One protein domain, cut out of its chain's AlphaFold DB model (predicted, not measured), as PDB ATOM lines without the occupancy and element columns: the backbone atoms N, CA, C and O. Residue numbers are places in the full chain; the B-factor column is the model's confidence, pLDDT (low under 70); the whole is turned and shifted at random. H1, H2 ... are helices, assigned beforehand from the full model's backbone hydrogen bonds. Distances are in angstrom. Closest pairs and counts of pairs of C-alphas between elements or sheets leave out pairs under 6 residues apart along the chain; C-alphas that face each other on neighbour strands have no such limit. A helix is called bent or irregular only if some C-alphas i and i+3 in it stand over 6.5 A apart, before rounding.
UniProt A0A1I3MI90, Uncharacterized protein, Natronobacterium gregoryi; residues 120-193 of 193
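This is residues 120 to 193 of the 193 residues of an uncharacterized protein of Natronobacterium gregoryi (UniProt A0A1I3MI90). A short helix, H1, packs crosswise on residues 154 to 162 of the longest helix, H2, and H2 makes a helical hairpin with the short H3. A long loop, residues 131 to 150, swings out from the end of H1 and back to the start of H2, and a tail, residues 185 to 193, trails away from the three helices. The printed part has 74 residues, with three named helices in the order H1, H2, H3 and no named strand; the class is all helix. The whole is compact, with a radius of gyration of the C-alphas of 11.7 A, and spans 31 by 29 by 19 A.

H1 is residues 120 to 130, 15.6 A long from first to last C-alpha, and C-alpha 120 is at (27.396, 29.394, 34.400). H2 is residues 151 to 168, 26.3 A long; it is irregular, with C-alphas 152 and 155 7.2 A apart. H3 is residues 174 to 181, 10.3 A long, and ends with C-alpha 181 at (13.434, 40.654, 29.949).

H1 touches H2, which meets it with residues 154 to 162 alone; the closest C-alphas, of Ser 129 and Pro 155, are 4.2 A apart. They run opposite ways at a steep tilt of 66 degrees. H1 and H3 only just touch, with 3 pairs of C-alphas within 8 A, the closest those of Pro 121 and Ile 175 at 7.1 A. H2 and H3 form a helical hairpin: they touch, H2 with residues 157 to 165 alone, the closest C-alphas being those of Ala 161 and Tyr 174, 5.2 A apart. They run opposite ways at 37 degrees, only just a steep tilt. Every O i to N i+4 pair is within hydrogen-bond range in H1 and H3, and 12 of 14 in H2.

The C-alphas farthest apart, of Glu 134 and Asn 171, are 32.0 A from each other. The printed part has no cut; the link from H1 to H2 is long, that from H2 to H3 tight. The mean pLDDT of the printed part is 87.1, and residues 185 to 193 are under 70.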
ATOM      1  N   GLU A 120      27.842  29.797  35.739       93.50
ATOM      2  CA  GLU A 120      27.396  29.394  34.400       93.50
ATOM      3  C   GLU A 120      26.386  30.381  33.790       93.50
ATOM      4  O   GLU A 120      26.615  30.828  32.666       93.50
ATOM      5  N   PRO A 121      25.334  30.837  34.513       94.06
ATOM      6  CA  PRO A 121      24.425  31.846  33.973       94.06
ATOM      7  C   PRO A 121      25.140  33.146  33.598       94.06
ATOM      8  O   PRO A 121      24.848  33.723  32.557       94.06
ATOM      9  N   PHE A 122      26.099  33.604  34.411       94.81
ATOM     10  CA  PHE A 122      26.862  34.810  34.093       94.81
ATOM     11  C   PHE A 122      27.711  34.629  32.832       94.81
ATOM     12  O   PHE A 122      27.695  35.501  31.969       94.81
ATOM     13  N   CYS A 123      28.389  33.487  32.689       95.81
ATOM     14  CA  CYS A 123      29.168  33.171  31.489       95.81
ATOM     15  C   CYS A 123      28.278  33.136  30.243       95.81
ATOM     16  O   CYS A 123      28.648  33.693  29.212       95.81
ATOM     17  N   SER A 124      27.068  32.580  30.351       95.62
ATOM     18  CA  SER A 124      26.096  32.582  29.255       95.62
ATOM     19  C   SER A 124      25.616  33.989  28.891       95.62
ATOM     20  O   SER A 124      25.523  34.303  27.705       95.62
ATOM     21  N   ILE A 125      25.360  34.856  29.877       96.38
ATOM     22  CA  ILE A 125      25.000  36.264  29.644       96.38
ATOM     23  C   ILE A 125      26.137  37.014  28.950       96.38
ATOM     24  O   ILE A 125      25.906  37.660  27.929       96.38
ATOM     25  N   VAL A 126      27.366  36.894  29.462       96.88
ATOM     26  CA  VAL A 126      28.550  37.530  28.870       96.88
ATOM     27  C   VAL A 126      28.772  37.021  27.446       96.88
ATOM     28  O   VAL A 126      28.924  37.827  26.529       96.88
ATOM     29  N   GLY A 127      28.715  35.705  27.236       96.56
ATOM     30  CA  GLY A 127      28.863  35.090  25.920       96.56
ATOM     31  C   GLY A 127      27.836  35.601  24.908       96.56
ATOM     32  O   GLY A 127      28.220  36.026  23.822       96.56
ATOM     33  N   ILE A 128      26.547  35.633  25.265       97.19
ATOM     34  CA  ILE A 128      25.487  36.137  24.376       97.19
ATOM     35  C   ILE A 128      25.608  37.642  24.133       97.19
ATOM     36  O   ILE A 128      25.443  38.070  22.996       97.19
ATOM     37  N   SER A 129      25.934  38.441  25.154       96.88
ATOM     38  CA  SER A 129      26.080  39.901  25.001       96.88
ATOM     39  C   SER A 129      27.153  40.299  23.980       96.88
ATOM     40  O   SER A 129      27.078  41.366  23.381       96.88
ATOM     41  N   ARG A 130      28.145  39.430  23.757       96.00
ATOM     42  CA  ARG A 130      29.267  39.652  22.832       96.00
ATOM     43  C   ARG A 130      29.040  39.041  21.455       96.00
ATOM     44  O   ARG A 130      29.799  39.313  20.528       96.00
ATOM     45  N   MET A 131      28.031  38.189  21.321       94.94
ATOM     46  CA  MET A 131      27.764  37.458  20.096       94.94
ATOM     47  C   MET A 131      26.971  38.322  19.126       94.94
ATOM     48  O   MET A 131      25.910  38.845  19.465       94.94
ATOM     49  N   SER A 132      27.444  38.419  17.885       93.62
ATOM     50  CA  SER A 132      26.630  39.028  16.836       93.62
ATOM     51  C   SER A 132      25.409  38.158  16.533       93.62
ATOM     52  O   SER A 132      25.507  36.930  16.515       93.62
ATOM     53  N   VAL A 133      24.264  38.789  16.272       92.88
ATOM     54  CA  VAL A 133      22.968  38.108  16.108       92.88
ATOM     55  C   VAL A 133      23.020  37.006  15.043       92.88
ATOM     56  O   VAL A 133      22.425  35.946  15.228       92.88
ATOM     57  N   GLU A 134      23.769  37.203  13.953       93.94
ATOM     58  CA  GLU A 134      23.909  36.211  12.881       93.94
ATOM     59  C   GLU A 134      24.645  34.925  13.287       93.94
ATOM     60  O   GLU A 134      24.566  33.931  12.565       93.94
ATOM     61  N   LEU A 135      25.355  34.932  14.419       94.06
ATOM     62  CA  LEU A 135      26.086  33.778  14.945       94.06
ATOM     63  C   LEU A 135      25.271  32.978  15.972       94.06
ATOM     64  O   LEU A 135      25.690  31.886  16.345       94.06
ATOM     65  N   ILE A 136      24.112  33.478  16.422       92.00
ATOM     66  CA  ILE A 136      23.291  32.803  17.437       92.00
ATOM     67  C   ILE A 136      22.662  31.531  16.851       92.00
ATOM     68  O   ILE A 136      21.631  31.548  16.168       92.00
ATOM     69  N   ASP A 137      23.263  30.393  17.188       86.00
ATOM     70  CA  ASP A 137      22.900  29.073  16.696       86.00
ATOM     71  C   ASP A 137      22.092  28.262  17.720       86.00
ATOM     72  O   ASP A 137      22.542  27.316  18.366       86.00
ATOM     73  N   GLY A 138      20.824  28.636  17.869       84.75
ATOM     74  CA  GLY A 138      19.871  27.875  18.672       84.75
ATOM     75  C   GLY A 138      18.746  28.728  19.225       84.75
ATOM     76  O   GLY A 138      18.816  29.949  19.253       84.75
ATOM     77  N   ASP A 139      17.681  28.071  19.660       85.94
ATOM     78  CA  ASP A 139      16.499  28.669  20.285       85.94
ATOM     79  C   ASP A 139      16.598  28.736  21.817       85.94
ATOM     80  O   ASP A 139      15.607  28.989  22.494       85.94
ATOM     81  N   ARG A 140      17.808  28.560  22.359       89.50
ATOM     82  CA  ARG A 140      18.086  28.635  23.794       89.50
ATOM     83  C   ARG A 140      19.394  29.357  24.087       89.50
ATOM     84  O   ARG A 140      20.352  29.253  23.311       89.50
ATOM     85  N   ILE A 141      19.458  29.971  25.260       90.50
ATOM     86  CA  ILE A 141      20.693  30.436  25.887       90.50
ATOM     87  C   ILE A 141      21.137  29.362  26.888       90.50
ATOM     88  O   ILE A 141      20.309  28.819  27.627       90.50
ATOM     89  N   SER A 142      22.429  29.019  26.893       86.56
ATOM     90  CA  SER A 142      22.990  28.043  27.836       86.56
ATOM     91  C   SER A 142      22.617  28.439  29.270       86.56
ATOM     92  O   SER A 142      22.580  29.623  29.584       86.56
ATOM     93  N   TYR A 143      22.262  27.464  30.110       87.88
ATOM     94  CA  TYR A 143      21.868  27.631  31.524       87.88
ATOM     95  C   TYR A 143      20.659  28.528  31.842       87.88
ATOM     96  O   TYR A 143      20.122  28.429  32.941       87.88
ATOM     97  N   LEU A 144      20.199  29.369  30.914       88.12
ATOM     98  CA  LEU A 144      19.027  30.225  31.098       88.12
ATOM     99  C   LEU A 144      17.766  29.593  30.506       88.12
ATOM    100  O   LEU A 144      16.684  29.782  31.041       88.12
ATOM    101  N   GLY A 145      17.889  28.802  29.437       89.62
ATOM    102  CA  GLY A 145      16.758  28.106  28.822       89.62
ATOM    103  C   GLY A 145      16.290  28.772  27.534       89.62
ATOM    104  O   GLY A 145      17.113  29.291  26.783       89.62
ATOM    105  N   TYR A 146      14.988  28.693  27.249       91.69
ATOM    106  CA  TYR A 146      14.372  29.094  25.979       91.69
ATOM    107  C   TYR A 146      13.680  30.459  26.128       91.69
ATOM    108  O   TYR A 146      12.589  30.514  26.703       91.69
ATOM    109  N   PRO A 147      14.285  31.563  25.651       92.06
ATOM    110  CA  PRO A 147      13.662  32.881  25.699       92.06
ATOM    111  C   PRO A 147      12.363  32.922  24.892       92.06
ATOM    112  O   PRO A 147      12.249  32.286  23.844       92.06
ATOM    113  N   SER A 148      11.395  33.715  25.351       92.81
ATOM    114  CA  SER A 148      10.141  33.951  24.615       92.81
ATOM    115  C   SER A 148      10.198  35.167  23.685       92.81
ATOM    116  O   SER A 148       9.256  35.408  22.926       92.81
ATOM    117  N   VAL A 149      11.305  35.912  23.716       93.12
ATOM    118  CA  VAL A 149      11.570  37.078  22.862       93.12
ATOM    119  C   VAL A 149      12.399  36.706  21.617       93.12
ATOM    120  O   VAL A 149      13.122  35.702  21.651       93.12
ATOM    121  N   PRO A 150      12.331  37.485  20.518       94.19
ATOM    122  CA  PRO A 150      13.127  37.253  19.307       94.19
ATOM    123  C   PRO A 150      14.640  37.245  19.568       94.19
ATOM    124  O   PRO A 150      15.127  38.000  20.409       94.19
ATOM    125  N   ARG A 151      15.392  36.413  18.828       93.62
ATOM    126  CA  ARG A 151      16.851  36.234  19.010       93.62
ATOM    127  C   ARG A 151      17.637  37.519  18.794       93.62
ATOM    128  O   ARG A 151      18.669  37.724  19.423       93.62
ATOM    129  N   GLU A 152      17.128  38.374  17.919       94.62
ATOM    130  CA  GLU A 152      17.688  39.675  17.580       94.62
ATOM    131  C   GLU A 152      17.760  40.608  18.797       94.62
ATOM    132  O   GLU A 152      18.627  41.472  18.846       94.62
ATOM    133  N   GLU A 153      16.887  40.413  19.791       96.25
ATOM    134  CA  GLU A 153      16.848  41.226  21.009       96.25
ATOM    135  C   GLU A 153      17.772  40.682  22.114       96.25
ATOM    136  O   GLU A 153      18.051  41.381  23.086       96.25
ATOM    137  N   TRP A 154      18.262  39.437  22.003       95.50
ATOM    138  CA  TRP A 154      18.972  38.777  23.106       95.50
ATOM    139  C   TRP A 154      20.290  39.463  23.483       95.50
ATOM    140  O   TRP A 154      20.479  39.690  24.680       95.50
ATOM    141  N   PRO A 155      21.195  39.818  22.542       96.44
ATOM    142  CA  PRO A 155      22.457  40.465  22.904       96.44
ATOM    143  C   PRO A 155      22.244  41.784  23.648       96.44
ATOM    144  O   PRO A 155      22.836  41.978  24.707       96.44
ATOM    145  N   GLU A 156      21.333  42.634  23.165       96.75
ATOM    146  CA  GLU A 156      21.014  43.924  23.792       96.75
ATOM    147  C   GLU A 156      20.393  43.746  25.186       96.75
ATOM    148  O   GLU A 156      20.706  44.482  26.122       96.75
ATOM    149  N   ILE A 157      19.518  42.751  25.368       97.25
ATOM    150  CA  ILE A 157      18.935  42.438  26.680       97.25
ATOM    151  C   ILE A 157      20.011  41.949  27.664       97.25
ATOM    152  O   ILE A 157      19.995  42.338  28.837       97.25
ATOM    153  N   CYS A 158      20.941  41.111  27.206       96.38
ATOM    154  CA  CYS A 158      22.065  40.633  28.011       96.38
ATOM    155  C   CYS A 158      23.034  41.773  28.367       96.38
ATOM    156  O   CYS A 158      23.446  41.865  29.521       96.38
ATOM    157  N   GLU A 159      23.346  42.668  27.426       96.50
ATOM    158  CA  GLU A 159      24.174  43.862  27.658       96.50
ATOM    159  C   GLU A 159      23.553  44.760  28.734       96.50
ATOM    160  O   GLU A 159      24.188  45.042  29.750       96.50
ATOM    161  N   ARG A 160      22.259  45.078  28.611       97.00
ATOM    162  CA  ARG A 160      21.520  45.855  29.620       97.00
ATOM    163  C   ARG A 160      21.538  45.215  31.007       97.00
ATOM    164  O   ARG A 160      21.447  45.914  32.016       97.00
ATOM    165  N   ALA A 161      21.600  43.885  31.092       94.50
ATOM    166  CA  ALA A 161      21.676  43.198  32.378       94.50
ATOM    167  C   ALA A 161      23.063  43.372  33.014       94.50
ATOM    168  O   ALA A 161      23.165  43.580  34.224       94.50
ATOM    169  N   LEU A 162      24.124  43.333  32.208       94.19
ATOM    170  CA  LEU A 162      25.479  43.628  32.665       94.19
ATOM    171  C   LEU A 162      25.605  45.091  33.115       94.19
ATOM    172  O   LEU A 162      26.096  45.334  34.215       94.19
ATOM    173  N   GLU A 163      25.057  46.044  32.358       95.44
ATOM    174  CA  GLU A 163      24.997  47.461  32.754       95.44
ATOM    175  C   GLU A 163      24.242  47.648  34.075       95.44
ATOM    176  O   GLU A 163      24.721  48.306  34.998       95.44
ATOM    177  N   TYR A 164      23.083  46.994  34.222       95.31
ATOM    178  CA  TYR A 164      22.326  47.017  35.473       95.31
ATOM    179  C   TYR A 164      23.181  46.542  36.653       95.31
ATOM    180  O   TYR A 164      23.119  47.122  37.742       95.31
ATOM    181  N   ARG A 165      24.006  45.508  36.451       93.62
ATOM    182  CA  ARG A 165      24.947  45.047  37.470       93.62
ATOM    183  C   ARG A 165      25.998  46.092  37.801       93.62
ATOM    184  O   ARG A 165      26.273  46.289  38.980       93.62
ATOM    185  N   GLU A 166      26.584  46.742  36.808       91.69
ATOM    186  CA  GLU A 166      27.585  47.787  37.034       91.69
ATOM    187  C   GLU A 166      27.010  48.961  37.834       91.69
ATOM    188  O   GLU A 166      27.638  49.438  38.781       91.69
ATOM    189  N   GLU A 167      25.778  49.368  37.532       94.50
ATOM    190  CA  GLU A 167      25.092  50.461  38.226       94.50
ATOM    191  C   GLU A 167      24.695  50.119  39.673       94.50
ATOM    192  O   GLU A 167      24.697  50.991  40.547       94.50
ATOM    193  N   HIS A 168      24.341  48.857  39.942       92.81
ATOM    194  CA  HIS A 168      23.751  48.426  41.219       92.81
ATOM    195  C   HIS A 168      24.691  47.557  42.073       92.81
ATOM    196  O   HIS A 168      24.360  47.203  43.209       92.81
ATOM    197  N   GLY A 169      25.871  47.228  41.551       87.94
ATOM    198  CA  GLY A 169      26.901  46.435  42.205       87.94
ATOM    199  C   GLY A 169      26.771  44.914  42.015       87.94
ATOM    200  O   GLY A 169      25.835  44.399  41.391       87.94
ATOM    201  N   PRO A 170      27.703  44.148  42.609       82.94
ATOM    202  CA  PRO A 170      27.875  42.715  42.345       82.94
ATOM    203  C   PRO A 170      26.739  41.828  42.853       82.94
ATOM    204  O   PRO A 170      26.552  40.730  42.339       82.94
ATOM    205  N   ASN A 171      25.981  42.305  43.844       83.31
ATOM    206  CA  ASN A 171      24.825  41.606  44.415       83.31
ATOM    207  C   ASN A 171      23.503  41.991  43.736       83.31
ATOM    208  O   ASN A 171      22.431  41.667  44.248       83.31
ATOM    209  N   SER A 172      23.560  42.720  42.621       82.94
ATOM    210  CA  SER A 172      22.381  43.010  41.815       82.94
ATOM    211  C   SER A 172      21.732  41.708  41.337       82.94
ATOM    212  O   SER A 172      22.393  40.720  41.015       82.94
ATOM    213  N   HIS A 173      20.405  41.693  41.257       89.31
ATOM    214  CA  HIS A 173      19.652  40.554  40.732       89.31
ATOM    215  C   HIS A 173      19.643  40.535  39.192       89.31
ATOM    216  O   HIS A 173      18.630  40.207  38.585       89.31
ATOM    217  N   TYR A 174      20.753  40.905  38.549       92.06
ATOM    218  CA  TYR A 174      20.812  41.133  37.105       92.06
ATOM    219  C   TYR A 174      20.498  39.882  36.270       92.06
ATOM    220  O   TYR A 174      19.861  40.007  35.232       92.06
ATOM    221  N   ILE A 175      20.867  38.676  36.729       92.00
ATOM    222  CA  ILE A 175      20.480  37.422  36.053       92.00
ATOM    223  C   ILE A 175      18.956  37.293  36.036       92.00
ATOM    224  O   ILE A 175      18.380  37.039  34.985       92.00
ATOM    225  N   ASN A 176      18.294  37.536  37.174       91.00
ATOM    226  CA  ASN A 176      16.831  37.508  37.245       91.00
ATOM    227  C   ASN A 176      16.226  38.585  36.340       91.00
ATOM    228  O   ASN A 176      15.290  38.303  35.606       91.00
ATOM    229  N   GLN A 177      16.803  39.789  36.341       92.81
ATOM    230  CA  GLN A 177      16.357  40.878  35.474       92.81
ATOM    231  C   GLN A 177      16.494  40.524  33.987       92.81
ATOM    232  O   GLN A 177      15.617  40.867  33.193       92.81
ATOM    233  N   CYS A 178      17.564  39.820  33.613       93.75
ATOM    234  CA  CYS A 178      17.757  39.316  32.263       93.75
ATOM    235  C   CYS A 178      16.731  38.235  31.920       93.75
ATOM    236  O   CYS A 178      16.089  38.337  30.881       93.75
ATOM    237  N   CYS A 179      16.509  37.253  32.799       92.88
ATOM    238  CA  CYS A 179      15.466  36.243  32.613       92.88
ATOM    239  C   CYS A 179      14.080  36.880  32.438       92.88
ATOM    240  O   CYS A 179      13.339  36.477  31.544       92.88
ATOM    241  N   ASP A 180      13.757  37.908  33.228       93.00
ATOM    242  CA  ASP A 180      12.500  38.650  33.120       93.00
ATOM    243  C   ASP A 180      12.369  39.344  31.753       93.00
ATOM    244  O   ASP A 180      11.317  39.266  31.116       93.00
ATOM    245  N   TRP A 181      13.430  40.000  31.265       95.38
ATOM    246  CA  TRP A 181      13.434  40.654  29.949       95.38
ATOM    247  C   TRP A 181      13.417  39.668  28.782       95.38
ATOM    248  O   TRP A 181      12.731  39.911  27.794       95.38
ATOM    249  N   LEU A 182      14.126  38.548  28.906       94.00
ATOM    250  CA  LEU A 182      14.112  37.443  27.946       94.00
ATOM    251  C   LEU A 182      12.793  36.652  27.989       94.00
ATOM    252  O   LEU A 182      12.565  35.773  27.153       94.00
ATOM    253  N   GLY A 183      11.930  36.943  28.968       93.00
ATOM    254  CA  GLY A 183      10.665  36.256  29.192       93.00
ATOM    255  C   GLY A 183      10.853  34.756  29.417       93.00
ATOM    256  O   GLY A 183      10.112  33.950  28.852       93.00
ATOM    257  N   ILE A 184      11.867  34.388  30.197       88.75
ATOM    258  CA  ILE A 184      12.172  33.013  30.594       88.75
ATOM    259  C   ILE A 184      11.341  32.691  31.848       88.75
ATOM    260  O   ILE A 184      11.634  33.191  32.932       88.75
ATOM    261  N   ASP A 185      10.282  31.881  31.714       68.50
ATOM    262  CA  ASP A 185       9.449  31.455  32.855       68.50
ATOM    263  C   ASP A 185      10.024  30.178  33.497       68.50
ATOM    264  O   ASP A 185       9.980  29.075  32.949       68.50
ATOM    265  N   ASP A 186      10.575  30.358  34.692       58.12
ATOM    266  CA  ASP A 186      11.399  29.415  35.446       58.12
ATOM    267  C   ASP A 186      10.586  28.360  36.223       58.12
ATOM    268  O   ASP A 186      10.722  28.191  37.442       58.12
ATOM    269  N   ARG A 187       9.679  27.657  35.534       49.28
ATOM    270  CA  ARG A 187       8.911  26.545  36.134       49.28
ATOM    271  C   ARG A 187       9.470  25.162  35.822       49.28
ATOM    272  O   ARG A 187       9.124  24.225  36.535       49.28
ATOM    273  N   GLU A 188      10.352  25.035  34.833       47.00
ATOM    274  CA  GLU A 188      10.947  23.744  34.448       47.00
ATOM    275  C   GLU A 188      12.490  23.738  34.436       47.00
ATOM    276  O   GLU A 188      13.087  22.669  34.495       47.00
ATOM    277  N   SER A 189      13.161  24.897  34.441       48.69
ATOM    278  CA  SER A 189      14.630  25.017  34.336       48.69
ATOM    279  C   SER A 189      15.388  25.074  35.670       48.69
ATOM    280  O   SER A 189      16.613  25.000  35.687       48.69
ATOM    281  N   ARG A 190      14.681  25.172  36.802       44.62
ATOM    282  CA  ARG A 190      15.256  25.304  38.158       44.62
ATOM    283  C   ARG A 190      15.753  24.003  38.796       44.62
ATOM    284  O   ARG A 190      16.162  24.014  39.960       44.62
ATOM    285  N   THR A 191      15.708  22.877  38.089       34.94
ATOM    286  CA  THR A 191      16.337  21.637  38.557       34.94
ATOM    287  C   THR A 191      17.812  21.644  38.194       34.94
ATOM    288  O   THR A 191      18.173  21.443  37.040       34.94
ATOM    289  N   ALA A 192      18.638  21.872  39.216       35.53
ATOM    290  CA  ALA A 192      20.052  21.541  39.205       35.53
ATOM    291  C   ALA A 192      20.234  20.087  38.747       35.53
ATOM    292  O   ALA A 192      19.707  19.172  39.388       35.53
ATOM    293  N   TYR A 193      20.972  19.916  37.658       35.12
ATOM    294  CA  TYR A 193      21.722  18.705  37.366       35.12
ATOM    295  C   TYR A 193      23.194  19.090  37.375       35.12
ATOM    296  O   TYR A 193      23.516  20.135  36.764       35.12
TER     297      TYR A 193